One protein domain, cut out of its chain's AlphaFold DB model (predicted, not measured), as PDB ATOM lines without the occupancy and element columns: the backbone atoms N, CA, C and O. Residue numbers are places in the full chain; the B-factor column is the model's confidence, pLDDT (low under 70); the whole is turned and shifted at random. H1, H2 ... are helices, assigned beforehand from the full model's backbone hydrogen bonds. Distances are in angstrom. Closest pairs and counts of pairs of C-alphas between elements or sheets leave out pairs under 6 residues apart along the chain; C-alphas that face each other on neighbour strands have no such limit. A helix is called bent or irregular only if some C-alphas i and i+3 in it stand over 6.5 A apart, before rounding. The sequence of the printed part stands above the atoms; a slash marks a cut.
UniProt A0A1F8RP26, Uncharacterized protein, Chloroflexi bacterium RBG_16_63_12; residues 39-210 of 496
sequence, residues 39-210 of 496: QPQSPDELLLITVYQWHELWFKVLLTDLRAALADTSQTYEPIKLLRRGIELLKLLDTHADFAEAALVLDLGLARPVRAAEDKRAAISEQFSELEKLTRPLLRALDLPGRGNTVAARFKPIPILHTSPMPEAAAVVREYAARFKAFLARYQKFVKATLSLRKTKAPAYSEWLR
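What this domain is: This is residues 39 to 210 of the 496 residues of an uncharacterized protein of Chloroflexi bacterium RBG_16_63_12 (UniProt A0A1F8RP26). Four helices, H1, H2, H3 and H5, form an elongated up-and-down bundle, with the shorter H3 set at a steep tilt to H1 and H5, and H2 on the side opposite H3. The little helix H4 packs on H1 and H5 at one end of the bundle, where residues 145 to 151 stick out as a loop, while the little helix H6 lies near the other end. The printed part has 172 residues and six named helices, H1 to H6 in that order, with no named strand; its class is all helix. It is only just compact, close to loose, with a radius of gyration of the C-alphas of 18.5 A, and spans 57 by 30 by 25 A.

Where its parts are: The longest helix, H2, covers residues 78 to 107 and measures 42.0 A, from C-alpha 78 at (-30.301, 13.521, 9.095) to C-alpha 107 at (-6.685, 30.937, 39.085). It is neither bent nor irregular, but only just: C-alphas 104 and 107 are 6.2 A apart. H1 is residues 45 to 71, 38.8 A, and H5 is residues 169 to 194, 36.8 A. H3, residues 126 to 142, is 25.5 A long and only just irregular, with C-alphas 134 and 137 6.55 A apart. H4 is residues 159 to 162, and H6 is residues 205 to 208, ending with C-alpha 208 at (-28.950, 35.176, 37.427).

How they stand to each other: H2 and H1 form a helical hairpin and touch at a shallow tilt of 18 degrees, opposite ways; their closest C-alphas, Ala 69 and Pro 79, are 4.1 A apart. H2 also touches H5, at a shallow tilt of 22 degrees, the same way, closest at the C-alphas of Ile 87 and Tyr 176, 5.3 A. H3 touches H1 with residues 127 to 134 alone, at a steep tilt of 43 degrees, the same way; the closest C-alphas are those of Leu 63 and Leu 131, 6.0 A. With residues 135 to 142 alone H3 touches H5, at a steep tilt of 40 degrees, opposite ways, closest at the C-alphas of Leu 139 and Ala 177, 6.0 A. H1 and H5 are only just apart, at 8.3 A. H4 touches H5, with the C-alphas of Leu 161 and Ala 170 closest at 5.9 A, and H1, with Leu 70 and Ile 160 closest at 6.5 A. H6 touches no helix. Every O i to N i+4 pair is within hydrogen-bond range in H1, against 24 of 26 in H2, 11 of 13 in H3 and 21 of 22 in H5; H4 and H6 are too short for such a pair.

The domain as a whole: The C-alphas farthest apart, those of Pro 43 and Gly 148, are 59.8 A apart. The printed part has no cut. The links H2 to H3 and H3 to H4 are long. Residues 112 to 113 pair with residues 195 to 196, parallel. Mean pLDDT of the printed part is 84.1; residues 116 to 123, 141 to 157 and 198 to 200 are under 70.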
ATOM      1  N   GLN A  39     -25.069  40.754  33.414       92.62
ATOM      2  CA  GLN A  39     -25.126  41.790  34.455       92.62
ATOM      3  C   GLN A  39     -24.266  41.394  35.676       92.62
ATOM      4  O   GLN A  39     -24.802  41.011  36.718       92.62
ATOM      5  N   PRO A  40     -22.926  41.419  35.554       92.44
ATOM      6  CA  PRO A  40     -22.022  41.023  36.631       92.44
ATOM      7  C   PRO A  40     -21.987  42.056  37.767       92.44
ATOM      8  O   PRO A  40     -22.062  43.259  37.524       92.44
ATOM      9  N   GLN A  41     -21.806  41.599  39.012       87.94
ATOM     10  CA  GLN A  41     -21.611  42.478  40.176       87.94
ATOM     11  C   GLN A  41     -20.127  42.736  40.486       87.94
ATOM     12  O   GLN A  41     -19.807  43.644  41.248       87.94
ATOM     13  N   SER A  42     -19.217  41.958  39.894       85.50
ATOM     14  CA  SER A  42     -17.771  42.188  39.924       85.50
ATOM     15  C   SER A  42     -17.149  41.934  38.543       85.50
ATOM     16  O   SER A  42     -17.714  41.170  37.760       85.50
ATOM     17  N   PRO A  43     -15.979  42.513  38.216       79.44
ATOM     18  CA  PRO A  43     -15.372  42.331  36.894       79.44
ATOM     19  C   PRO A  43     -15.068  40.864  36.546       79.44
ATOM     20  O   PRO A  43     -15.229  40.454  35.401       79.44
ATOM     21  N   ASP A  44     -14.677  40.045  37.528       84.56
ATOM     22  CA  ASP A  44     -14.421  38.616  37.310       84.56
ATOM     23  C   ASP A  44     -15.726  37.784  37.197       84.56
ATOM     24  O   ASP A  44     -15.731  36.733  36.553       84.56
ATOM     25  N   GLU A  45     -16.870  38.255  37.720       90.12
ATOM     26  CA  GLU A  45     -18.167  37.572  37.546       90.12
ATOM     27  C   GLU A  45     -18.627  37.538  36.077       90.12
ATOM     28  O   GLU A  45     -19.325  36.602  35.680       90.12
ATOM     29  N   LEU A  46     -18.200  38.499  35.246       93.56
ATOM     30  CA  LEU A  46     -18.512  38.511  33.811       93.56
ATOM     31  C   LEU A  46     -18.065  37.214  33.123       93.56
ATOM     32  O   LEU A  46     -18.805  36.662  32.305       93.56
ATOM     33  N   LEU A  47     -16.878  36.710  33.480       92.44
ATOM     34  CA  LEU A  47     -16.349  35.456  32.950       92.44
ATOM     35  C   LEU A  47     -17.237  34.278  33.367       92.44
ATOM     36  O   LEU A  47     -17.614  33.464  32.528       92.44
ATOM     37  N   LEU A  48     -17.628  34.216  34.642       92.31
ATOM     38  CA  LEU A  48     -18.459  33.139  35.179       92.31
ATOM     39  C   LEU A  48     -19.862  33.107  34.546       92.31
ATOM     40  O   LEU A  48     -20.321  32.034  34.153       92.31
ATOM     41  N   ILE A  49     -20.519  34.265  34.392       94.81
ATOM     42  CA  ILE A  49     -21.800  34.374  33.671       94.81
ATOM     43  C   ILE A  49     -21.627  33.906  32.222       94.81
ATOM     44  O   ILE A  49     -22.417  33.096  31.744       94.81
ATOM     45  N   THR A  50     -20.578  34.373  31.536       95.62
ATOM     46  CA  THR A  50     -20.328  34.040  30.124       95.62
ATOM     47  C   THR A  50     -20.113  32.543  29.923       95.62
ATOM     48  O   THR A  50     -20.733  31.964  29.035       95.62
ATOM     49  N   VAL A  51     -19.320  31.886  30.784       94.62
ATOM     50  CA  VAL A  51     -19.129  30.425  30.743       94.62
ATOM     51  C   VAL A  51     -20.471  29.701  30.838       94.62
ATOM     52  O   VAL A  51     -20.729  28.801  30.041       94.62
ATOM     53  N   TYR A  52     -21.343  30.072  31.777       95.00
ATOM     54  CA  TYR A  52     -22.624  29.381  31.942       95.00
ATOM     55  C   TYR A  52     -23.640  29.689  30.836       95.00
ATOM     56  O   TYR A  52     -24.302  28.767  30.365       95.00
ATOM     57  N   GLN A  53     -23.736  30.934  30.364       97.44
ATOM     58  CA  GLN A  53     -24.588  31.261  29.214       97.44
ATOM     59  C   GLN A  53     -24.128  30.533  27.943       97.44
ATOM     60  O   GLN A  53     -24.960  30.025  27.198       97.44
ATOM     61  N   TRP A  54     -22.815  30.413  27.723       97.31
ATOM     62  CA  TRP A  54     -22.241  29.644  26.616       97.31
ATOM     63  C   TRP A  54     -22.604  28.149  26.697       97.31
ATOM     64  O   TRP A  54     -22.973  27.554  25.685       97.31
ATOM     65  N   HIS A  55     -22.595  27.549  27.897       96.25
ATOM     66  CA  HIS A  55     -23.084  26.177  28.094       96.25
ATOM     67  C   HIS A  55     -24.573  26.048  27.743       96.25
ATOM     68  O   HIS A  55     -24.940  25.156  26.986       96.25
ATOM     69  N   GLU A  56     -25.429  26.943  28.244       97.50
ATOM     70  CA  GLU A  56     -26.877  26.913  27.989       97.50
ATOM     71  C   GLU A  56     -27.225  27.118  26.505       97.50
ATOM     72  O   GLU A  56     -28.111  26.447  25.971       97.50
ATOM     73  N   LEU A  57     -26.486  27.976  25.798       98.25
ATOM     74  CA  LEU A  57     -26.611  28.137  24.350       98.25
ATOM     75  C   LEU A  57     -26.298  26.821  23.608       98.25
ATOM     76  O   LEU A  57     -27.087  26.383  22.768       98.25
ATOM     77  N   TRP A  58     -25.209  26.127  23.954       98.12
ATOM     78  CA  TRP A  58     -24.890  24.828  23.343       98.12
ATOM     79  C   TRP A  58     -25.798  23.683  23.796       98.12
ATOM     80  O   TRP A  58     -26.074  22.781  23.002       98.12
ATOM     81  N   PHE A  59     -26.333  23.728  25.018       98.12
ATOM     82  CA  PHE A  59     -27.372  22.801  25.463       98.12
ATOM     83  C   PHE A  59     -28.649  22.963  24.632       98.12
ATOM     84  O   PHE A  59     -29.263  21.949  24.301       98.12
ATOM     85  N   LYS A  60     -29.001  24.184  24.197       97.56
ATOM     86  CA  LYS A  60     -30.127  24.409  23.274       97.56
ATOM     87  C   LYS A  60     -29.909  23.722  21.923       97.56
ATOM     88  O   LYS A  60     -30.835  23.086  21.415       97.56
ATOM     89  N   VAL A  61     -28.694  23.774  21.366       98.00
ATOM     90  CA  VAL A  61     -28.345  23.061  20.118       98.00
ATOM     91  C   VAL A  61     -28.398  21.549  20.323       98.00
ATOM     92  O   VAL A  61     -29.148  20.881  19.618       98.00
ATOM     93  N   LEU A  62     -27.706  21.013  21.338       98.12
ATOM     94  CA  LEU A  62     -27.739  19.579  21.665       98.12
ATOM     95  C   LEU A  62     -29.169  19.060  21.862       98.12
ATOM     96  O   LEU A  62     -29.498  17.961  21.423       98.12
ATOM     97  N   LEU A  63     -30.027  19.841  22.521       97.38
ATOM     98  CA  LEU A  63     -31.404  19.454  22.817       97.38
ATOM     99  C   LEU A  63     -32.286  19.499  21.563       97.38
ATOM    100  O   LEU A  63     -33.164  18.651  21.409       97.38
ATOM    101  N   THR A  64     -32.032  20.448  20.662       95.94
ATOM    102  CA  THR A  64     -32.684  20.542  19.347       95.94
ATOM    103  C   THR A  64     -32.280  19.363  18.462       95.94
ATOM    104  O   THR A  64     -33.150  18.647  17.965       95.94
ATOM    105  N   ASP A  65     -30.977  19.103  18.349       96.88
ATOM    106  CA  ASP A  65     -30.396  18.006  17.572       96.88
ATOM    107  C   ASP A  65     -30.885  16.642  18.067       96.88
ATOM    108  O   ASP A  65     -31.346  15.820  17.276       96.88
ATOM    109  N   LEU A  66     -30.836  16.406  19.383       96.19
ATOM    110  CA  LEU A  66     -31.268  15.148  19.988       96.19
ATOM    111  C   LEU A  66     -32.775  14.930  19.817       96.19
ATOM    112  O   LEU A  66     -33.193  13.823  19.494       96.19
ATOM    113  N   ARG A  67     -33.608  15.968  19.991       95.12
ATOM    114  CA  ARG A  67     -35.059  15.860  19.754       95.12
ATOM    115  C   ARG A  67     -35.369  15.540  18.295       95.12
ATOM    116  O   ARG A  67     -36.161  14.636  18.050       95.12
ATOM    117  N   ALA A  68     -34.725  16.222  17.349       93.25
ATOM    118  CA  ALA A  68     -34.896  15.954  15.923       93.25
ATOM    119  C   ALA A  68     -34.433  14.531  15.554       93.25
ATOM    120  O   ALA A  68     -35.210  13.769  14.984       93.25
ATOM    121  N   ALA A  69     -33.235  14.114  15.979       93.19
ATOM    122  CA  ALA A  69     -32.698  12.778  15.707       93.19
ATOM    123  C   ALA A  69     -33.516  11.628  16.334       93.19
ATOM    124  O   ALA A  69     -33.534  10.520  15.797       93.19
ATOM    125  N   LEU A  70     -34.188  11.866  17.468       91.38
ATOM    126  CA  LEU A  70     -35.081  10.889  18.106       91.38
ATOM    127  C   LEU A  70     -36.487  10.851  17.490       91.38
ATOM    128  O   LEU A  70     -37.153   9.820  17.592       91.38
ATOM    129  N   ALA A  71     -36.955  11.955  16.903       90.56
ATOM    130  CA  ALA A  71     -38.283  12.067  16.299       90.56
ATOM    131  C   ALA A  71     -38.320  11.656  14.817       90.56
ATOM    132  O   ALA A  71     -39.390  11.340  14.298       90.56
ATOM    133  N   ASP A  72     -37.176  11.665  14.135       87.19
ATOM    134  CA  ASP A  72     -37.071  11.371  12.710       87.19
ATOM    135  C   ASP A  72     -37.407   9.906  12.378       87.19
ATOM    136  O   ASP A  72     -36.732   8.969  12.802       87.19
ATOM    137  N   THR A  73     -38.445   9.713  11.562       86.31
ATOM    138  CA  THR A  73     -38.841   8.417  10.986       86.31
ATOM    139  C   THR A  73     -38.596   8.343   9.474       86.31
ATOM    140  O   THR A  73     -39.106   7.443   8.810       86.31
ATOM    141  N   SER A  74     -37.860   9.303   8.906       82.00
ATOM    142  CA  SER A  74     -37.696   9.521   7.461       82.00
ATOM    143  C   SER A  74     -36.733   8.541   6.781       82.00
ATOM    144  O   SER A  74     -36.640   8.534   5.557       82.00
ATOM    145  N   GLN A  75     -36.018   7.722   7.564       82.94
ATOM    146  CA  GLN A  75     -34.970   6.805   7.091       82.94
ATOM    147  C   GLN A  75     -33.817   7.517   6.347       82.94
ATOM    148  O   GLN A  75     -33.129   6.918   5.521       82.94
ATOM    149  N   THR A  76     -33.578   8.796   6.649       89.06
ATOM    150  CA  THR A  76     -32.502   9.593   6.041       89.06
ATOM    151  C   THR A  76     -31.208   9.581   6.867       89.06
ATOM    152  O   THR A  76     -31.122   9.002   7.950       89.06
ATOM    153  N   TYR A  77     -30.177  10.255   6.351       91.94
ATOM    154  CA  TYR A  77     -28.922  10.515   7.061       91.94
ATOM    155  C   TYR A  77     -29.044  11.593   8.159       91.94
ATOM    156  O   TYR A  77     -28.151  11.709   9.000       91.94
ATOM    157  N   GLU A  78     -30.131  12.375   8.186       92.50
ATOM    158  CA  GLU A  78     -30.301  13.521   9.095       92.50
ATOM    159  C   GLU A  78     -30.034  13.160  10.574       92.50
ATOM    160  O   GLU A  78     -29.202  13.821  11.200       92.50
ATOM    161  N   PRO A  79     -30.576  12.061  11.141       93.94
ATOM    162  CA  PRO A  79     -30.350  11.725  12.551       93.94
ATOM    163  C   PRO A  79     -28.890  11.368  12.859       93.94
ATOM    164  O   PRO A  79     -28.393  11.642  13.953       93.94
ATOM    165  N   ILE A  80     -28.182  10.790  11.880       94.25
ATOM    166  CA  ILE A  80     -26.751  10.481  11.980       94.25
ATOM    167  C   ILE A  80     -25.932  11.773  11.987       94.25
ATOM    168  O   ILE A  80     -25.061  11.928  12.844       94.25
ATOM    169  N   LYS A  81     -26.226  12.714  11.077       95.44
ATOM    170  CA  LYS A  81     -25.591  14.043  11.023       95.44
ATOM    171  C   LYS A  81     -25.739  14.773  12.361       95.44
ATOM    172  O   LYS A  81     -24.745  15.232  12.923       95.44
ATOM    173  N   LEU A  82     -26.959  14.823  12.895       96.94
ATOM    174  CA  LEU A  82     -27.283  15.524  14.139       96.94
ATOM    175  C   LEU A  82     -26.573  14.916  15.359       96.94
ATOM    176  O   LEU A  82     -25.945  15.645  16.124       96.94
ATOM    177  N   LEU A  83     -26.566  13.586  15.519       96.44
ATOM    178  CA  LEU A  83     -25.809  12.960  16.614       96.44
ATOM    179  C   LEU A  83     -24.289  13.086  16.446       96.44
ATOM    180  O   LEU A  83     -23.584  13.213  17.448       96.44
ATOM    181  N   ARG A  84     -23.765  13.102  15.210       96.88
ATOM    182  CA  ARG A  84     -22.343  13.393  14.949       96.88
ATOM    183  C   ARG A  84     -21.983  14.830  15.329       96.88
ATOM    184  O   ARG A  84     -20.968  15.021  15.991       96.88
ATOM    185  N   ARG A  85     -22.828  15.824  15.025       98.00
ATOM    186  CA  ARG A  85     -22.657  17.183  15.575       98.00
ATOM    187  C   ARG A  85     -22.694  17.164  17.103       98.00
ATOM    188  O   ARG A  85     -21.825  17.765  17.726       98.00
ATOM    189  N   GLY A  86     -23.634  16.438  17.705       97.88
ATOM    190  CA  GLY A  86     -23.713  16.280  19.156       97.88
ATOM    191  C   GLY A  86     -22.438  15.695  19.783       97.88
ATOM    192  O   GLY A  86     -22.006  16.148  20.841       97.88
ATOM    193  N   ILE A  87     -21.784  14.748  19.105       97.56
ATOM    194  CA  ILE A  87     -20.478  14.195  19.493       97.56
ATOM    195  C   ILE A  87     -19.373  15.263  19.464       97.56
ATOM    196  O   ILE A  87     -18.600  15.348  20.421       97.56
ATOM    197  N   GLU A  88     -19.298  16.094  18.420       97.62
ATOM    198  CA  GLU A  88     -18.314  17.189  18.353       97.62
ATOM    199  C   GLU A  88     -18.605  18.299  19.377       97.62
ATOM    200  O   GLU A  88     -17.682  18.808  20.013       97.62
ATOM    201  N   LEU A  89     -19.880  18.616  19.620       97.75
ATOM    202  CA  LEU A  89     -20.306  19.544  20.670       97.75
ATOM    203  C   LEU A  89     -19.888  19.065  22.062       97.75
ATOM    204  O   LEU A  89     -19.392  19.861  22.851       97.75
ATOM    205  N   LEU A  90     -20.022  17.771  22.358       96.69
ATOM    206  CA  LEU A  90     -19.580  17.207  23.635       96.69
ATOM    207  C   LEU A  90     -18.054  17.295  23.814       96.69
ATOM    208  O   LEU A  90     -17.603  17.640  24.901       96.69
ATOM    209  N   LYS A  91     -17.257  17.100  22.752       94.88
ATOM    210  CA  LYS A  91     -15.794  17.328  22.793       94.88
ATOM    211  C   LYS A  91     -15.434  18.803  23.032       94.88
ATOM    212  O   LYS A  91     -14.482  19.098  23.757       94.88
ATOM    213  N   LEU A  92     -16.180  19.729  22.420       95.19
ATOM    214  CA  LEU A  92     -16.000  21.168  22.629       95.19
ATOM    215  C   LEU A  92     -16.340  21.555  24.076       95.19
ATOM    216  O   LEU A  92     -15.553  22.240  24.722       95.19
ATOM    217  N   LEU A  93     -17.470  21.070  24.598       94.31
ATOM    218  CA  LEU A  93     -17.897  21.252  25.987       94.31
ATOM    219  C   LEU A  93     -16.878  20.671  26.987       94.31
ATOM    220  O   LEU A  93     -16.552  21.336  27.970       94.31
ATOM    221  N   ASP A  94     -16.322  19.481  26.725       90.44
ATOM    222  CA  ASP A  94     -15.250  18.893  27.541       90.44
ATOM    223  C   ASP A  94     -14.021  19.812  27.595       90.44
ATOM    224  O   ASP A  94     -13.542  20.128  28.684       90.44
ATOM    225  N   THR A  95     -13.548  20.301  26.443       88.06
ATOM    226  CA  THR A  95     -12.362  21.177  26.379       88.06
ATOM    227  C   THR A  95     -12.621  22.544  27.018       88.06
ATOM    228  O   THR A  95     -11.751  23.136  27.658       88.06
ATOM    229  N   HIS A  96     -13.847  23.047  26.903       89.25
ATOM    230  CA  HIS A  96     -14.258  24.280  27.560       89.25
ATOM    231  C   HIS A  96     -14.358  24.121  29.087       89.25
ATOM    232  O   HIS A  96     -14.126  25.078  29.833       89.25
ATOM    233  N   ALA A  97     -14.664  22.920  29.575       85.25
ATOM    234  CA  ALA A  97     -14.641  22.609  30.996       85.25
ATOM    235  C   ALA A  97     -13.205  22.491  31.556       85.25
ATOM    236  O   ALA A  97     -13.015  22.794  32.733       85.25
ATOM    237  N   ASP A  98     -12.190  22.145  30.747       83.75
ATOM    238  CA  ASP A  98     -10.769  22.285  31.131       83.75
ATOM    239  C   ASP A  98     -10.393  23.756  31.354       83.75
ATOM    240  O   ASP A  98      -9.851  24.109  32.403       83.75
ATOM    241  N   PHE A  99     -10.743  24.636  30.408       85.94
ATOM    242  CA  PHE A  99     -10.540  26.081  30.560       85.94
ATOM    243  C   PHE A  99     -11.259  26.635  31.794       85.94
ATOM    244  O   PHE A  99     -10.678  27.399  32.563       85.94
ATOM    245  N   ALA A 100     -12.518  26.245  31.997       81.62
ATOM    246  CA  ALA A 100     -13.314  26.717  33.119       81.62
ATOM    247  C   ALA A 100     -12.741  26.242  34.469       81.62
ATOM    248  O   ALA A 100     -12.721  27.015  35.423       81.62
ATOM    249  N   GLU A 101     -12.220  25.014  34.551       81.75
ATOM    250  CA  GLU A 101     -11.524  24.518  35.744       81.75
ATOM    251  C   GLU A 101     -10.211  25.288  35.993       81.75
ATOM    252  O   GLU A 101      -9.982  25.761  37.106       81.75
ATOM    253  N   ALA A 102      -9.398  25.529  34.959       79.94
ATOM    254  CA  ALA A 102      -8.160  26.300  35.089       79.94
ATOM    255  C   ALA A 102      -8.396  27.771  35.495       79.94
ATOM    256  O   ALA A 102      -7.779  28.260  36.440       79.94
ATOM    257  N   ALA A 103      -9.299  28.480  34.811       83.56
ATOM    258  CA  ALA A 103      -9.493  29.918  34.996       83.56
ATOM    259  C   ALA A 103     -10.417  30.268  36.177       83.56
ATOM    260  O   ALA A 103     -10.097  31.155  36.965       83.56
ATOM    261  N   LEU A 104     -11.568  29.598  36.323       84.06
ATOM    262  CA  LEU A 104     -12.542  29.946  37.368       84.06
ATOM    263  C   LEU A 104     -12.212  29.296  38.712       84.06
ATOM    264  O   LEU A 104     -12.381  29.940  39.745       84.06
ATOM    265  N   VAL A 105     -11.778  28.030  38.706       80.50
ATOM    266  CA  VAL A 105     -11.586  27.251  39.942       80.50
ATOM    267  C   VAL A 105     -10.171  27.415  40.495       80.50
ATOM    268  O   VAL A 105     -10.036  27.656  41.691       80.50
ATOM    269  N   LEU A 106      -9.134  27.309  39.654       81.06
ATOM    270  CA  LEU A 106      -7.736  27.339  40.111       81.06
ATOM    271  C   LEU A 106      -7.132  28.754  40.178       81.06
ATOM    272  O   LEU A 106      -6.573  29.104  41.211       81.06
ATOM    273  N   ASP A 107      -7.242  29.566  39.118       81.50
ATOM    274  CA  ASP A 107      -6.685  30.937  39.085       81.50
ATOM    275  C   ASP A 107      -7.509  31.932  39.927       81.50
ATOM    276  O   ASP A 107      -6.955  32.747  40.662       81.50
ATOM    277  N   LEU A 108      -8.842  31.865  39.845       82.62
ATOM    278  CA  LEU A 108      -9.720  32.844  40.493       82.62
ATOM    279  C   LEU A 108     -10.398  32.398  41.796       82.62
ATOM    280  O   LEU A 108     -10.795  33.256  42.585       82.62
ATOM    281  N   GLY A 109     -10.640  31.100  41.988       80.38
ATOM    282  CA  GLY A 109     -11.476  30.602  43.088       80.38
ATOM    283  C   GLY A 109     -12.911  31.161  43.107       80.38
ATOM    284  O   GLY A 109     -13.494  31.310  44.184       80.38
ATOM    285  N   LEU A 110     -13.495  31.511  41.950       81.38
ATOM    286  CA  LEU A 110     -14.841  32.096  41.892       81.38
ATOM    287  C   LEU A 110     -15.922  31.086  42.288       81.38
ATOM    288  O   LEU A 110     -16.103  30.057  41.637       81.38
ATOM    289  N   ALA A 111     -16.743  31.472  43.266       82.31
ATOM    290  CA  ALA A 111     -17.988  30.788  43.590       82.31
ATOM    291  C   ALA A 111     -19.163  31.777  43.646       82.31
ATOM    292  O   ALA A 111     -19.189  32.677  44.489       82.31
ATOM    293  N   ARG A 112     -20.183  31.593  42.796       84.81
ATOM    294  CA  ARG A 112     -21.416  32.402  42.846       84.81
ATOM    295  C   ARG A 112     -22.448  31.757  43.776       84.81
ATOM    296  O   ARG A 112     -22.782  30.586  43.590       84.81
ATOM    297  N   PRO A 113     -23.013  32.475  44.762       82.81
ATOM    298  CA  PRO A 113     -24.183  31.992  45.480       82.81
ATOM    299  C   PRO A 113     -25.421  32.062  44.579       82.81
ATOM    300  O   PRO A 113     -25.791  33.140  44.119       82.81
ATOM    301  N   VAL A 114     -26.085  30.924  44.384       82.19
ATOM    302  CA  VAL A 114     -27.391  30.833  43.712       82.19
ATOM    303  C   VAL A 114     -28.354  30.032  44.585       82.19
ATOM    304  O   VAL A 114     -27.935  29.178  45.379       82.19
ATOM    305  N   ARG A 115     -29.650  30.322  44.477       81.19
ATOM    306  CA  ARG A 115     -30.693  29.597  45.205       81.19
ATOM    307  C   ARG A 115     -30.773  28.173  44.659       81.19
ATOM    308  O   ARG A 115     -31.003  27.979  43.469       81.19
ATOM    309  N   ALA A 116     -30.580  27.185  45.531       67.50
ATOM    310  CA  ALA A 116     -30.915  25.805  45.202       67.50
ATOM    311  C   ALA A 116     -32.426  25.702  44.958       67.50
ATOM    312  O   ALA A 116     -33.201  26.372  45.644       67.50
ATOM    313  N   ALA A 117     -32.841  24.868  44.008       62.06
ATOM    314  CA  ALA A 117     -34.252  24.549  43.853       62.06
ATOM    315  C   ALA A 117     -34.799  23.924  45.152       62.06
ATOM    316  O   ALA A 117     -34.078  23.217  45.861       62.06
ATOM    317  N   GLU A 118     -36.059  24.214  45.481       56.06
ATOM    318  CA  GLU A 118     -36.677  23.768  46.741       56.06
ATOM    319  C   GLU A 118     -36.783  22.236  46.814       56.06
ATOM    320  O   GLU A 118     -36.585  21.642  47.876       56.06
ATOM    321  N   ASP A 119     -36.980  21.583  45.664       57.19
ATOM    322  CA  ASP A 119     -36.734  20.153  45.512       57.19
ATOM    323  C   ASP A 119     -35.229  19.882  45.336       57.19
ATOM    324  O   ASP A 119     -34.615  20.269  44.342       57.19
ATOM    325  N   LYS A 120     -34.649  19.108  46.264       53.56
ATOM    326  CA  LYS A 120     -33.261  18.611  46.199       53.56
ATOM    327  C   LYS A 120     -32.958  17.757  44.954       53.56
ATOM    328  O   LYS A 120     -31.794  17.427  44.732       53.56
ATOM    329  N   ARG A 121     -33.975  17.349  44.187       52.62
ATOM    330  CA  ARG A 121     -33.861  16.608  42.918       52.62
ATOM    331  C   ARG A 121     -33.982  17.488  41.675       52.62
ATOM    332  O   ARG A 121     -33.677  17.005  40.585       52.62
ATOM    333  N   ALA A 122     -34.438  18.734  41.802       58.66
ATOM    334  CA  ALA A 122     -34.579  19.622  40.659       58.66
ATOM    335  C   ALA A 122     -33.197  20.092  40.175       58.66
ATOM    336  O   ALA A 122     -32.325  20.480  40.954       58.66
ATOM    337  N   ALA A 123     -32.989  20.002  38.862       67.56
ATOM    338  CA  ALA A 123     -31.729  20.361  38.237       67.56
ATOM    339  C   ALA A 123     -31.535  21.882  38.215       67.56
ATOM    340  O   ALA A 123     -32.488  22.644  38.100       67.56
ATOM    341  N   ILE A 124     -30.275  22.311  38.278       82.19
ATOM    342  CA  ILE A 124     -29.899  23.729  38.185       82.19
ATOM    343  C   ILE A 124     -30.165  24.263  36.771       82.19
ATOM    344  O   ILE A 124     -30.702  25.353  36.622       82.19
ATOM    345  N   SER A 125     -29.842  23.455  35.757       90.62
ATOM    346  CA  SER A 125     -30.162  23.695  34.350       90.62
ATOM    347  C   SER A 125     -31.299  22.777  33.910       90.62
ATOM    348  O   SER A 125     -31.175  21.547  33.969       90.62
ATOM    349  N   GLU A 126     -32.401  23.365  33.447       91.50
ATOM    350  CA  GLU A 126     -33.543  22.623  32.905       91.50
ATOM    351  C   GLU A 126     -33.181  21.933  31.585       91.50
ATOM    352  O   GLU A 126     -33.433  20.737  31.429       91.50
ATOM    353  N   GLN A 127     -32.503  22.642  30.672       93.62
ATOM    354  CA  GLN A 127     -32.069  22.087  29.386       93.62
ATOM    355  C   GLN A 127     -31.158  20.874  29.573       93.62
ATOM    356  O   GLN A 127     -31.339  19.846  28.916       93.62
ATOM    357  N   PHE A 128     -30.215  20.958  30.513       93.00
ATOM    358  CA  PHE A 128     -29.315  19.852  30.808       93.00
ATOM    359  C   PHE A 128     -30.038  18.653  31.447       93.00
ATOM    360  O   PHE A 128     -29.715  17.501  31.152       93.00
ATOM    361  N   SER A 129     -31.073  18.899  32.261       92.25
ATOM    362  CA  SER A 129     -31.943  17.835  32.781       92.25
ATOM    363  C   SER A 129     -32.716  17.127  31.668       92.25
ATOM    364  O   SER A 129     -32.803  15.898  31.666       92.25
ATOM    365  N   GLU A 130     -33.248  17.874  30.699       94.31
ATOM    366  CA  GLU A 130     -33.934  17.304  29.534       94.31
ATOM    367  C   GLU A 130     -32.985  16.489  28.646       94.31
ATOM    368  O   GLU A 130     -33.341  15.386  28.224       94.31
ATOM    369  N   LEU A 131     -31.749  16.955  28.439       95.19
ATOM    370  CA  LEU A 131     -30.706  16.179  27.761       95.19
ATOM    371  C   LEU A 131     -30.419  14.849  28.473       95.19
ATOM    372  O   LEU A 131     -30.331  13.804  27.819       95.19
ATOM    373  N   GLU A 132     -30.328  14.848  29.807       93.00
ATOM    374  CA  GLU A 132     -30.130  13.620  30.582       93.00
ATOM    375  C   GLU A 132     -31.328  12.664  30.450       93.00
ATOM    376  O   GLU A 132     -31.148  11.463  30.218       93.00
ATOM    377  N   LYS A 133     -32.560  13.187  30.540       92.12
ATOM    378  CA  LYS A 133     -33.803  12.409  30.380       92.12
ATOM    379  C   LYS A 133     -33.893  11.752  29.001       92.12
ATOM    380  O   LYS A 133     -34.232  10.572  28.932       92.12
ATOM    381  N   LEU A 134     -33.566  12.480  27.931       92.62
ATOM    382  CA  LEU A 134     -33.608  11.986  26.548       92.62
ATOM    383  C   LEU A 134     -32.462  11.020  26.213       92.62
ATOM    384  O   LEU A 134     -32.652  10.097  25.423       92.62
ATOM    385  N   THR A 135     -31.290  11.179  26.832       91.75
ATOM    386  CA  THR A 135     -30.130  10.300  26.584       91.75
ATOM    387  C   THR A 135     -30.205   8.988  27.381       91.75
ATOM    388  O   THR A 135     -29.682   7.957  26.954       91.75
ATOM    389  N   ARG A 136     -30.899   8.969  28.527       87.50
ATOM    390  CA  ARG A 136     -31.007   7.785  29.402       87.50
ATOM    391  C   ARG A 136     -31.612   6.531  28.724       87.50
ATOM    392  O   ARG A 136     -31.100   5.442  28.994       87.50
ATOM    393  N   PRO A 137     -32.644   6.613  27.856       85.00
ATOM    394  CA  PRO A 137     -33.107   5.477  27.055       85.00
ATOM    395  C   PRO A 137     -32.057   4.942  26.074       85.00
ATOM    396  O   PRO A 137     -31.978   3.729  25.907       85.00
ATOM    397  N   LEU A 138     -31.232   5.811  25.476       85.00
ATOM    398  CA  LEU A 138     -30.201   5.411  24.509       85.00
ATOM    399  C   LEU A 138     -29.151   4.504  25.154       85.00
ATOM    400  O   LEU A 138     -28.859   3.442  24.616       85.00
ATOM    401  N   LEU A 139     -28.661   4.873  26.345       75.31
ATOM    402  CA  LEU A 139     -27.761   4.027  27.140       75.31
ATOM    403  C   LEU A 139     -28.373   2.631  27.372       75.31
ATOM    404  O   LEU A 139     -27.780   1.614  27.027       75.31
ATOM    405  N   ARG A 140     -29.616   2.584  27.872       77.88
ATOM    406  CA  ARG A 140     -30.309   1.324  28.203       77.88
ATOM    407  C   ARG A 140     -30.608   0.441  26.992       77.88
ATOM    408  O   ARG A 140     -30.595  -0.776  27.127       77.88
ATOM    409  N   ALA A 141     -30.901   1.033  25.836       69.56
ATOM    410  CA  ALA A 141     -31.184   0.293  24.607       69.56
ATOM    411  C   ALA A 141     -29.939  -0.409  24.037       69.56
ATOM    412  O   ALA A 141     -30.071  -1.359  23.269       69.56
ATOM    413  N   LEU A 142     -28.742   0.045  24.417       67.31
ATOM    414  CA  LEU A 142     -27.459  -0.480  23.950       67.31
ATOM    415  C   LEU A 142     -26.833  -1.496  24.922       67.31
ATOM    416  O   LEU A 142     -26.096  -2.373  24.479       67.31
ATOM    417  N   ASP A 143     -27.187  -1.430  26.210       63.62
ATOM    418  CA  ASP A 143     -26.777  -2.381  27.259       63.62
ATOM    419  C   ASP A 143     -27.555  -3.725  27.229       63.62
ATOM    420  O   ASP A 143     -27.369  -4.573  28.103       63.62
ATOM    421  N   LEU A 144     -28.446  -3.942  26.250       54.12
ATOM    422  CA  LEU A 144     -29.269  -5.155  26.109       54.12
ATOM    423  C   LEU A 144     -28.759  -6.080  24.981       54.12
ATOM    424  O   LEU A 144     -29.253  -6.008  23.854       54.12
ATOM    425  N   PRO A 145     -27.818  -7.006  25.252       41.22
ATOM    426  CA  PRO A 145     -27.383  -7.981  24.260       41.22
ATOM    427  C   PRO A 145     -28.441  -9.076  24.043       41.22
ATOM    428  O   PRO A 145     -28.793  -9.813  24.964       41.22
ATOM    429  N   GLY A 146     -28.900  -9.230  22.798       48.91
ATOM    430  CA  GLY A 146     -29.295 -10.524  22.222       48.91
ATOM    431  C   GLY A 146     -30.399 -11.350  22.905       48.91
ATOM    432  O   GLY A 146     -30.471 -12.548  22.648       48.91
ATOM    433  N   ARG A 147     -31.263 -10.778  23.755       36.84
ATOM    434  CA  ARG A 147     -32.411 -11.505  24.339       36.84
ATOM    435  C   ARG A 147     -33.701 -11.204  23.578       36.84
ATOM    436  O   ARG A 147     -34.250 -10.110  23.677       36.84
ATOM    437  N   GLY A 148     -34.169 -12.194  22.820       37.84
ATOM    438  CA  GLY A 148     -35.281 -12.054  21.878       37.84
ATOM    439  C   GLY A 148     -36.616 -11.610  22.497       37.84
ATOM    440  O   GLY A 148     -37.006 -12.077  23.567       37.84
ATOM    441  N   ASN A 149     -37.305 -10.728  21.763       39.03
ATOM    442  CA  ASN A 149     -38.738 -10.378  21.737       39.03
ATOM    443  C   ASN A 149     -39.549 -10.131  23.029       39.03
ATOM    444  O   ASN A 149     -40.665  -9.633  22.920       39.03
ATOM    445  N   THR A 150     -39.047 -10.392  24.236       41.97
ATOM    446  CA  THR A 150     -39.844 -10.280  25.479       41.97
ATOM    447  C   THR A 150     -39.490  -9.068  26.343       41.97
ATOM    448  O   THR A 150     -40.361  -8.535  27.025       41.97
ATOM    449  N   VAL A 151     -38.251  -8.563  26.280       42.50
ATOM    450  CA  VAL A 151     -37.841  -7.335  27.003       42.50
ATOM    451  C   VAL A 151     -38.055  -6.071  26.157       42.50
ATOM    452  O   VAL A 151     -38.370  -5.011  26.699       42.50
ATOM    453  N   ALA A 152     -37.962  -6.185  24.827       44.50
ATOM    454  CA  ALA A 152     -38.137  -5.071  23.889       44.50
ATOM    455  C   ALA A 152     -39.532  -4.414  23.969       44.50
ATOM    456  O   ALA A 152     -39.660  -3.210  23.769       44.50
ATOM    457  N   ALA A 153     -40.568  -5.173  24.344       45.19
ATOM    458  CA  ALA A 153     -41.956  -4.707  24.399       45.19
ATOM    459  C   ALA A 153     -42.248  -3.619  25.462       45.19
ATOM    460  O   ALA A 153     -43.340  -3.056  25.470       45.19
ATOM    461  N   ARG A 154     -41.311  -3.321  26.378       51.88
ATOM    462  CA  ARG A 154     -41.504  -2.324  27.454       51.88
ATOM    463  C   ARG A 154     -41.027  -0.906  27.134       51.88
ATOM    464  O   ARG A 154     -41.275  -0.008  27.937       51.88
ATOM    465  N   PHE A 155     -40.362  -0.685  26.003       57.56
ATOM    466  CA  PHE A 155     -39.859   0.634  25.615       57.56
ATOM    467  C   PHE A 155     -40.470   1.066  24.282       57.56
ATOM    468  O   PHE A 155     -40.665   0.244  23.389       57.56
ATOM    469  N   LYS A 156     -40.780   2.363  24.137       67.81
ATOM    470  CA  LYS A 156     -41.164   2.908  22.829       67.81
ATOM    471  C   LYS A 156     -39.992   2.704  21.856       67.81
ATOM    472  O   LYS A 156     -38.861   2.994  22.256       67.81
ATOM    473  N   PRO A 157     -40.235   2.234  20.619       69.88
ATOM    474  CA  PRO A 157     -39.173   2.061  19.641       69.88
ATOM    475  C   PRO A 157     -38.511   3.411  19.356       69.88
ATOM    476  O   PRO A 157     -39.194   4.422  19.200       69.88
ATOM    477  N   ILE A 158     -37.181   3.418  19.309       80.25
ATOM    478  CA  ILE A 158     -36.378   4.609  19.012       80.25
ATOM    479  C   ILE A 158     -35.995   4.523  17.526       80.25
ATOM    480  O   ILE A 158     -35.195   3.648  17.187       80.25
ATOM    481  N   PRO A 159     -36.542   5.373  16.631       83.06
ATOM    482  CA  PRO A 159     -36.410   5.205  15.180       83.06
ATOM    483  C   PRO A 159     -34.962   5.051  14.702       83.06
ATOM    484  O   PRO A 159     -34.628   4.068  14.042       83.06
ATOM    485  N   ILE A 160     -34.063   5.938  15.143       82.81
ATOM    486  CA  ILE A 160     -32.635   5.888  14.794       82.81
ATOM    487  C   ILE A 160     -31.944   4.568  15.204       82.81
ATOM    488  O   ILE A 160     -30.974   4.164  14.571       82.81
ATOM    489  N   LEU A 161     -32.447   3.861  16.223       79.56
ATOM    490  CA  LEU A 161     -31.910   2.575  16.683       79.56
ATOM    491  C   LEU A 161     -32.615   1.346  16.093       79.56
ATOM    492  O   LEU A 161     -32.086   0.247  16.240       79.56
ATOM    493  N   HIS A 162     -33.832   1.473  15.559       79.81
ATOM    494  CA  HIS A 162     -34.690   0.318  15.233       79.81
ATOM    495  C   HIS A 162     -35.161   0.287  13.775       79.81
ATOM    496  O   HIS A 162     -35.455  -0.786  13.259       79.81
ATOM    497  N   THR A 163     -35.244   1.444  13.116       78.31
ATOM    498  CA  THR A 163     -35.751   1.593  11.741       78.31
ATOM    499  C   THR A 163     -34.808   2.391  10.839       78.31
ATOM    500  O   THR A 163     -35.164   2.689   9.704       78.31
ATOM    501  N   SER A 164     -33.623   2.775  11.325       80.94
ATOM    502  CA  SER A 164     -32.615   3.454  10.508       80.94
ATOM    503  C   SER A 164     -31.973   2.481   9.510       80.94
ATOM    504  O   SER A 164     -31.502   1.425   9.934       80.94
ATOM    505  N   PRO A 165     -31.879   2.830   8.212       84.62
ATOM    506  CA  PRO A 165     -31.158   2.027   7.225       84.62
ATOM    507  C   PRO A 165     -29.632   2.229   7.282       84.62
ATOM    508  O   PRO A 165     -28.903   1.549   6.564       84.62
ATOM    509  N   MET A 166     -29.138   3.175   8.091       88.81
ATOM    510  CA  MET A 166     -27.718   3.544   8.151       88.81
ATOM    511  C   MET A 166     -26.924   2.534   9.004       88.81
ATOM    512  O   MET A 166     -27.177   2.451  10.212       88.81
ATOM    513  N   PRO A 167     -25.942   1.792   8.447       86.56
ATOM    514  CA  PRO A 167     -25.204   0.760   9.185       86.56
ATOM    515  C   PRO A 167     -24.477   1.279  10.435       86.56
ATOM    516  O   PRO A 167     -24.323   0.551  11.417       86.56
ATOM    517  N   GLU A 168     -24.047   2.543  10.440       88.75
ATOM    518  CA  GLU A 168     -23.359   3.148  11.583       88.75
ATOM    519  C   GLU A 168     -24.281   3.570  12.739       88.75
ATOM    520  O   GLU A 168     -23.772   3.975  13.787       88.75
ATOM    521  N   ALA A 169     -25.611   3.513  12.586       88.38
ATOM    522  CA  ALA A 169     -26.545   4.170  13.505       88.38
ATOM    523  C   ALA A 169     -26.341   3.754  14.970       88.38
ATOM    524  O   ALA A 169     -26.168   4.598  15.851       88.38
ATOM    525  N   ALA A 170     -26.246   2.448  15.230       87.25
ATOM    526  CA  ALA A 170     -26.005   1.928  16.573       87.25
ATOM    527  C   ALA A 170     -24.619   2.309  17.136       87.25
ATOM    528  O   ALA A 170     -24.462   2.417  18.352       87.25
ATOM    529  N   ALA A 171     -23.609   2.522  16.283       89.69
ATOM    530  CA  ALA A 171     -22.279   2.960  16.708       89.69
ATOM    531  C   ALA A 171     -22.262   4.454  17.070       89.69
ATOM    532  O   ALA A 171     -21.741   4.813  18.124       89.69
ATOM    533  N   VAL A 172     -22.898   5.304  16.258       93.00
ATOM    534  CA  VAL A 172     -23.019   6.749  16.519       93.00
ATOM    535  C   VAL A 172     -23.832   7.010  17.789       93.00
ATOM    536  O   VAL A 172     -23.416   7.807  18.629       93.00
ATOM    537  N   VAL A 173     -24.937   6.287  18.000       92.25
ATOM    538  CA  VAL A 173     -25.720   6.391  19.244       92.25
ATOM    539  C   VAL A 173     -24.900   5.943  20.465       92.25
ATOM    540  O   VAL A 173     -24.965   6.603  21.504       92.25
ATOM    541  N   ARG A 174     -24.091   4.873  20.352       90.88
ATOM    542  CA  ARG A 174     -23.170   4.443  21.426       90.88
ATOM    543  C   ARG A 174     -22.159   5.527  21.776       90.88
ATOM    544  O   ARG A 174     -21.995   5.827  22.955       90.88
ATOM    545  N   GLU A 175     -21.497   6.117  20.781       94.12
ATOM    546  CA  GLU A 175     -20.495   7.158  21.027       94.12
ATOM    547  C   GLU A 175     -21.124   8.412  21.648       94.12
ATOM    548  O   GLU A 175     -20.620   8.899  22.661       94.12
ATOM    549  N   TYR A 176     -22.251   8.893  21.108       95.56
ATOM    550  CA  TYR A 176     -22.973  10.042  21.664       95.56
ATOM    551  C   TYR A 176     -23.341   9.814  23.137       95.56
ATOM    552  O   TYR A 176     -23.019  10.630  24.001       95.56
ATOM    553  N   ALA A 177     -23.958   8.670  23.447       92.88
ATOM    554  CA  ALA A 177     -24.396   8.350  24.801       92.88
ATOM    555  C   ALA A 177     -23.217   8.176  25.781       92.88
ATOM    556  O   ALA A 177     -23.297   8.619  26.930       92.88
ATOM    557  N   ALA A 178     -22.105   7.582  25.331       91.88
ATOM    558  CA  ALA A 178     -20.887   7.441  26.129       91.88
ATOM    559  C   ALA A 178     -20.231   8.798  26.432       91.88
ATOM    560  O   ALA A 178     -19.891   9.066  27.588       91.88
ATOM    561  N   ARG A 179     -20.109   9.683  25.430       94.69
ATOM    562  CA  ARG A 179     -19.583  11.047  25.612       94.69
ATOM    563  C   ARG A 179     -20.475  11.882  26.519       94.69
ATOM    564  O   ARG A 179     -19.968  12.513  27.440       94.69
ATOM    565  N   PHE A 180     -21.795  11.818  26.342       94.75
ATOM    566  CA  PHE A 180     -22.734  12.527  27.210       94.75
ATOM    567  C   PHE A 180     -22.597  12.080  28.672       94.75
ATOM    568  O   PHE A 180     -22.571  12.910  29.578       94.75
ATOM    569  N   LYS A 181     -22.438  10.772  28.920       91.31
ATOM    570  CA  LYS A 181     -22.208  10.222  30.266       91.31
ATOM    571  C   LYS A 181     -20.888  10.701  30.889       91.31
ATOM    572  O   LYS A 181     -20.856  10.941  32.095       91.31
ATOM    573  N   ALA A 182     -19.821  10.843  30.099       90.62
ATOM    574  CA  ALA A 182     -18.548  11.395  30.571       90.62
ATOM    575  C   ALA A 182     -18.682  12.889  30.922       90.62
ATOM    576  O   ALA A 182     -18.379  13.289  32.050       90.62
ATOM    577  N   PHE A 183     -19.240  13.683  30.002       92.81
ATOM    578  CA  PHE A 183     -19.477  15.110  30.206       92.81
ATOM    579  C   PHE A 183     -20.416  15.387  31.396       92.81
ATOM    580  O   PHE A 183     -20.179  16.315  32.161       92.81
ATOM    581  N   LEU A 184     -21.430  14.546  31.632       90.75
ATOM    582  CA  LEU A 184     -22.341  14.643  32.780       90.75
ATOM    583  C   LEU A 184     -21.609  14.677  34.128       90.75
ATOM    584  O   LEU A 184     -21.866  15.562  34.946       90.75
ATOM    585  N   ALA A 185     -20.672  13.754  34.352       88.88
ATOM    586  CA  ALA A 185     -19.879  13.732  35.580       88.88
ATOM    587  C   ALA A 185     -18.981  14.979  35.695       88.88
ATOM    588  O   ALA A 185     -18.836  15.554  36.779       88.88
ATOM    589  N   ARG A 186     -18.422  15.432  34.565       89.44
ATOM    590  CA  ARG A 186     -17.578  16.627  34.490       89.44
ATOM    591  C   ARG A 186     -18.353  17.909  34.809       89.44
ATOM    592  O   ARG A 186     -17.928  18.679  35.669       89.44
ATOM    593  N   TYR A 187     -19.512  18.102  34.186       89.56
ATOM    594  CA  TYR A 187     -20.389  19.249  34.413       89.56
ATOM    595  C   TYR A 187     -20.877  19.310  35.866       89.56
ATOM    596  O   TYR A 187     -20.823  20.366  36.490       89.56
ATOM    597  N   GLN A 188     -21.250  18.173  36.464       88.62
ATOM    598  CA  GLN A 188     -21.619  18.107  37.885       88.62
ATOM    599  C   GLN A 188     -20.468  18.522  38.821       88.62
ATOM    600  O   GLN A 188     -20.701  19.243  39.796       88.62
ATOM    601  N   LYS A 189     -19.222  18.117  38.526       88.25
ATOM    602  CA  LYS A 189     -18.025  18.560  39.265       88.25
ATOM    603  C   LYS A 189     -17.815  20.074  39.119       88.25
ATOM    604  O   LYS A 189     -17.634  20.750  40.130       88.25
ATOM    605  N   PHE A 190     -17.888  20.600  37.895       88.12
ATOM    606  CA  PHE A 190     -17.740  22.030  37.598       88.12
ATOM    607  C   PHE A 190     -18.791  22.893  38.319       88.12
ATOM    608  O   PHE A 190     -18.448  23.867  38.993       88.12
ATOM    609  N   VAL A 191     -20.060  22.481  38.261       88.75
ATOM    610  CA  VAL A 191     -21.181  23.118  38.966       88.75
ATOM    611  C   VAL A 191     -20.951  23.152  40.473       88.75
ATOM    612  O   VAL A 191     -21.110  24.198  41.100       88.75
ATOM    613  N   LYS A 192     -20.513  22.035  41.067       87.25
ATOM    614  CA  LYS A 192     -20.199  21.959  42.501       87.25
ATOM    615  C   LYS A 192     -19.012  22.847  42.902       87.25
ATOM    616  O   LYS A 192     -18.980  23.315  44.037       87.25
ATOM    617  N   ALA A 193     -18.042  23.050  42.010       86.88
ATOM    618  CA  ALA A 193     -16.863  23.875  42.267       86.88
ATOM    619  C   ALA A 193     -17.146  25.384  42.158       86.88
ATOM    620  O   ALA A 193     -16.541  26.161  42.888       86.88
ATOM    621  N   THR A 194     -18.071  25.798  41.282       87.88
ATOM    622  CA  THR A 194     -18.298  27.218  40.947       87.88
ATOM    623  C   THR A 194     -19.626  27.805  41.440       87.88
ATOM    624  O   THR A 194     -19.785  29.028  41.435       87.88
ATOM    625  N   LEU A 195     -20.583  26.990  41.908       87.81
ATOM    626  CA  LEU A 195     -21.871  27.457  42.443       87.81
ATOM    627  C   LEU A 195     -22.087  27.050  43.912       87.81
ATOM    628  O   LEU A 195     -21.995  25.888  44.301       87.81
ATOM    629  N   SER A 196     -22.452  28.028  44.745       83.38
ATOM    630  CA  SER A 196     -22.729  27.873  46.179       83.38
ATOM    631  C   SER A 196     -24.232  27.732  46.460       83.38
ATOM    632  O   SER A 196     -24.935  28.703  46.746       83.38
ATOM    633  N   LEU A 197     -24.714  26.489  46.407       76.00
ATOM    634  CA  LEU A 197     -26.131  26.093  46.375       76.00
ATOM    635  C   LEU A 197     -26.827  26.040  47.757       76.00
ATOM    636  O   LEU A 197     -27.372  25.000  48.127       76.00
ATOM    637  N   ARG A 198     -26.763  27.101  48.581       65.75
ATOM    638  CA  ARG A 198     -27.342  27.083  49.956       65.75
ATOM    639  C   ARG A 198     -27.967  28.386  50.478       65.75
ATOM    640  O   ARG A 198     -28.413  28.409  51.621       65.75
ATOM    641  N   LYS A 199     -27.997  29.481  49.708       65.12
ATOM    642  CA  LYS A 199     -28.467  30.791  50.212       65.12
ATOM    643  C   LYS A 199     -29.901  31.094  49.765       65.12
ATOM    644  O   LYS A 199     -30.161  31.224  48.576       65.12
ATOM    645  N   THR A 200     -30.813  31.277  50.722       65.38
ATOM    646  CA  THR A 200     -32.238  31.592  50.477       65.38
ATOM    647  C   THR A 200     -32.470  32.972  49.854       65.38
ATOM    648  O   THR A 200     -33.436  33.148  49.122       65.38
ATOM    649  N   LYS A 201     -31.571  33.936  50.105       77.81
ATOM    650  CA  LYS A 201     -31.597  35.296  49.528       77.81
ATOM    651  C   LYS A 201     -30.829  35.445  48.201       77.81
ATOM    652  O   LYS A 201     -30.650  36.565  47.736       77.81
ATOM    653  N   ALA A 202     -30.296  34.363  47.635       83.00
ATOM    654  CA  ALA A 202     -29.623  34.420  46.337       83.00
ATOM    655  C   ALA A 202     -30.650  34.381  45.185       83.00
ATOM    656  O   ALA A 202     -31.734  33.823  45.380       83.00
ATOM    657  N   PRO A 203     -30.326  34.921  43.995       86.75
ATOM    658  CA  PRO A 203     -31.158  34.737  42.807       86.75
ATOM    659  C   PRO A 203     -31.213  33.259  42.403       86.75
ATOM    660  O   PRO A 203     -30.308  32.474  42.723       86.75
ATOM    661  N   ALA A 204     -32.254  32.870  41.672       88.12
ATOM    662  CA  ALA A 204     -32.273  31.569  41.003       88.12
ATOM    663  C   ALA A 204     -31.207  31.517  39.892       88.12
ATOM    664  O   ALA A 204     -30.833  32.545  39.332       88.12
ATOM    665  N   TYR A 205     -30.738  30.324  39.520       90.62
ATOM    666  CA  TYR A 205     -29.787  30.165  38.407       90.62
ATOM    667  C   TYR A 205     -30.334  30.734  37.083       90.62
ATOM    668  O   TYR A 205     -29.652  31.504  36.411       90.62
ATOM    669  N   SER A 206     -31.602  30.433  36.775       91.69
ATOM    670  CA  SER A 206     -32.312  30.948  35.594       91.69
ATOM    671  C   SER A 206     -32.423  32.482  35.578       91.69
ATOM    672  O   SER A 206     -32.232  33.119  34.545       91.69
ATOM    673  N   GLU A 207     -32.649  33.085  36.747       91.06
ATOM    674  CA  GLU A 207     -32.732  34.536  36.948       91.06
ATOM    675  C   GLU A 207     -31.357  35.210  36.796       91.06
ATOM    676  O   GLU A 207     -31.217  36.168  36.039       91.06
ATOM    677  N   TRP A 208     -30.328  34.671  37.460       91.75
ATOM    678  CA  TRP A 208     -28.950  35.176  37.427       91.75
ATOM    679  C   TRP A 208     -28.355  35.187  36.014       91.75
ATOM    680  O   TRP A 208     -27.662  36.134  35.648       91.75
ATOM    681  N   LEU A 209     -28.654  34.168  35.205       94.62
ATOM    682  CA  LEU A 209     -28.190  34.069  33.820       94.62
ATOM    683  C   LEU A 209     -29.157  34.660  32.791       94.62
ATOM    684  O   LEU A 209     -28.849  34.607  31.599       94.62
ATOM    685  N   ARG A 210     -30.311  35.199  33.215       95.69
ATOM    686  CA  ARG A 210     -31.371  35.700  32.321       95.69
ATOM    687  C   ARG A 210     -31.818  34.653  31.285       95.69
ATOM    688  O   ARG A 210     -32.030  34.985  30.122       95.69
TER     689      ARG A 210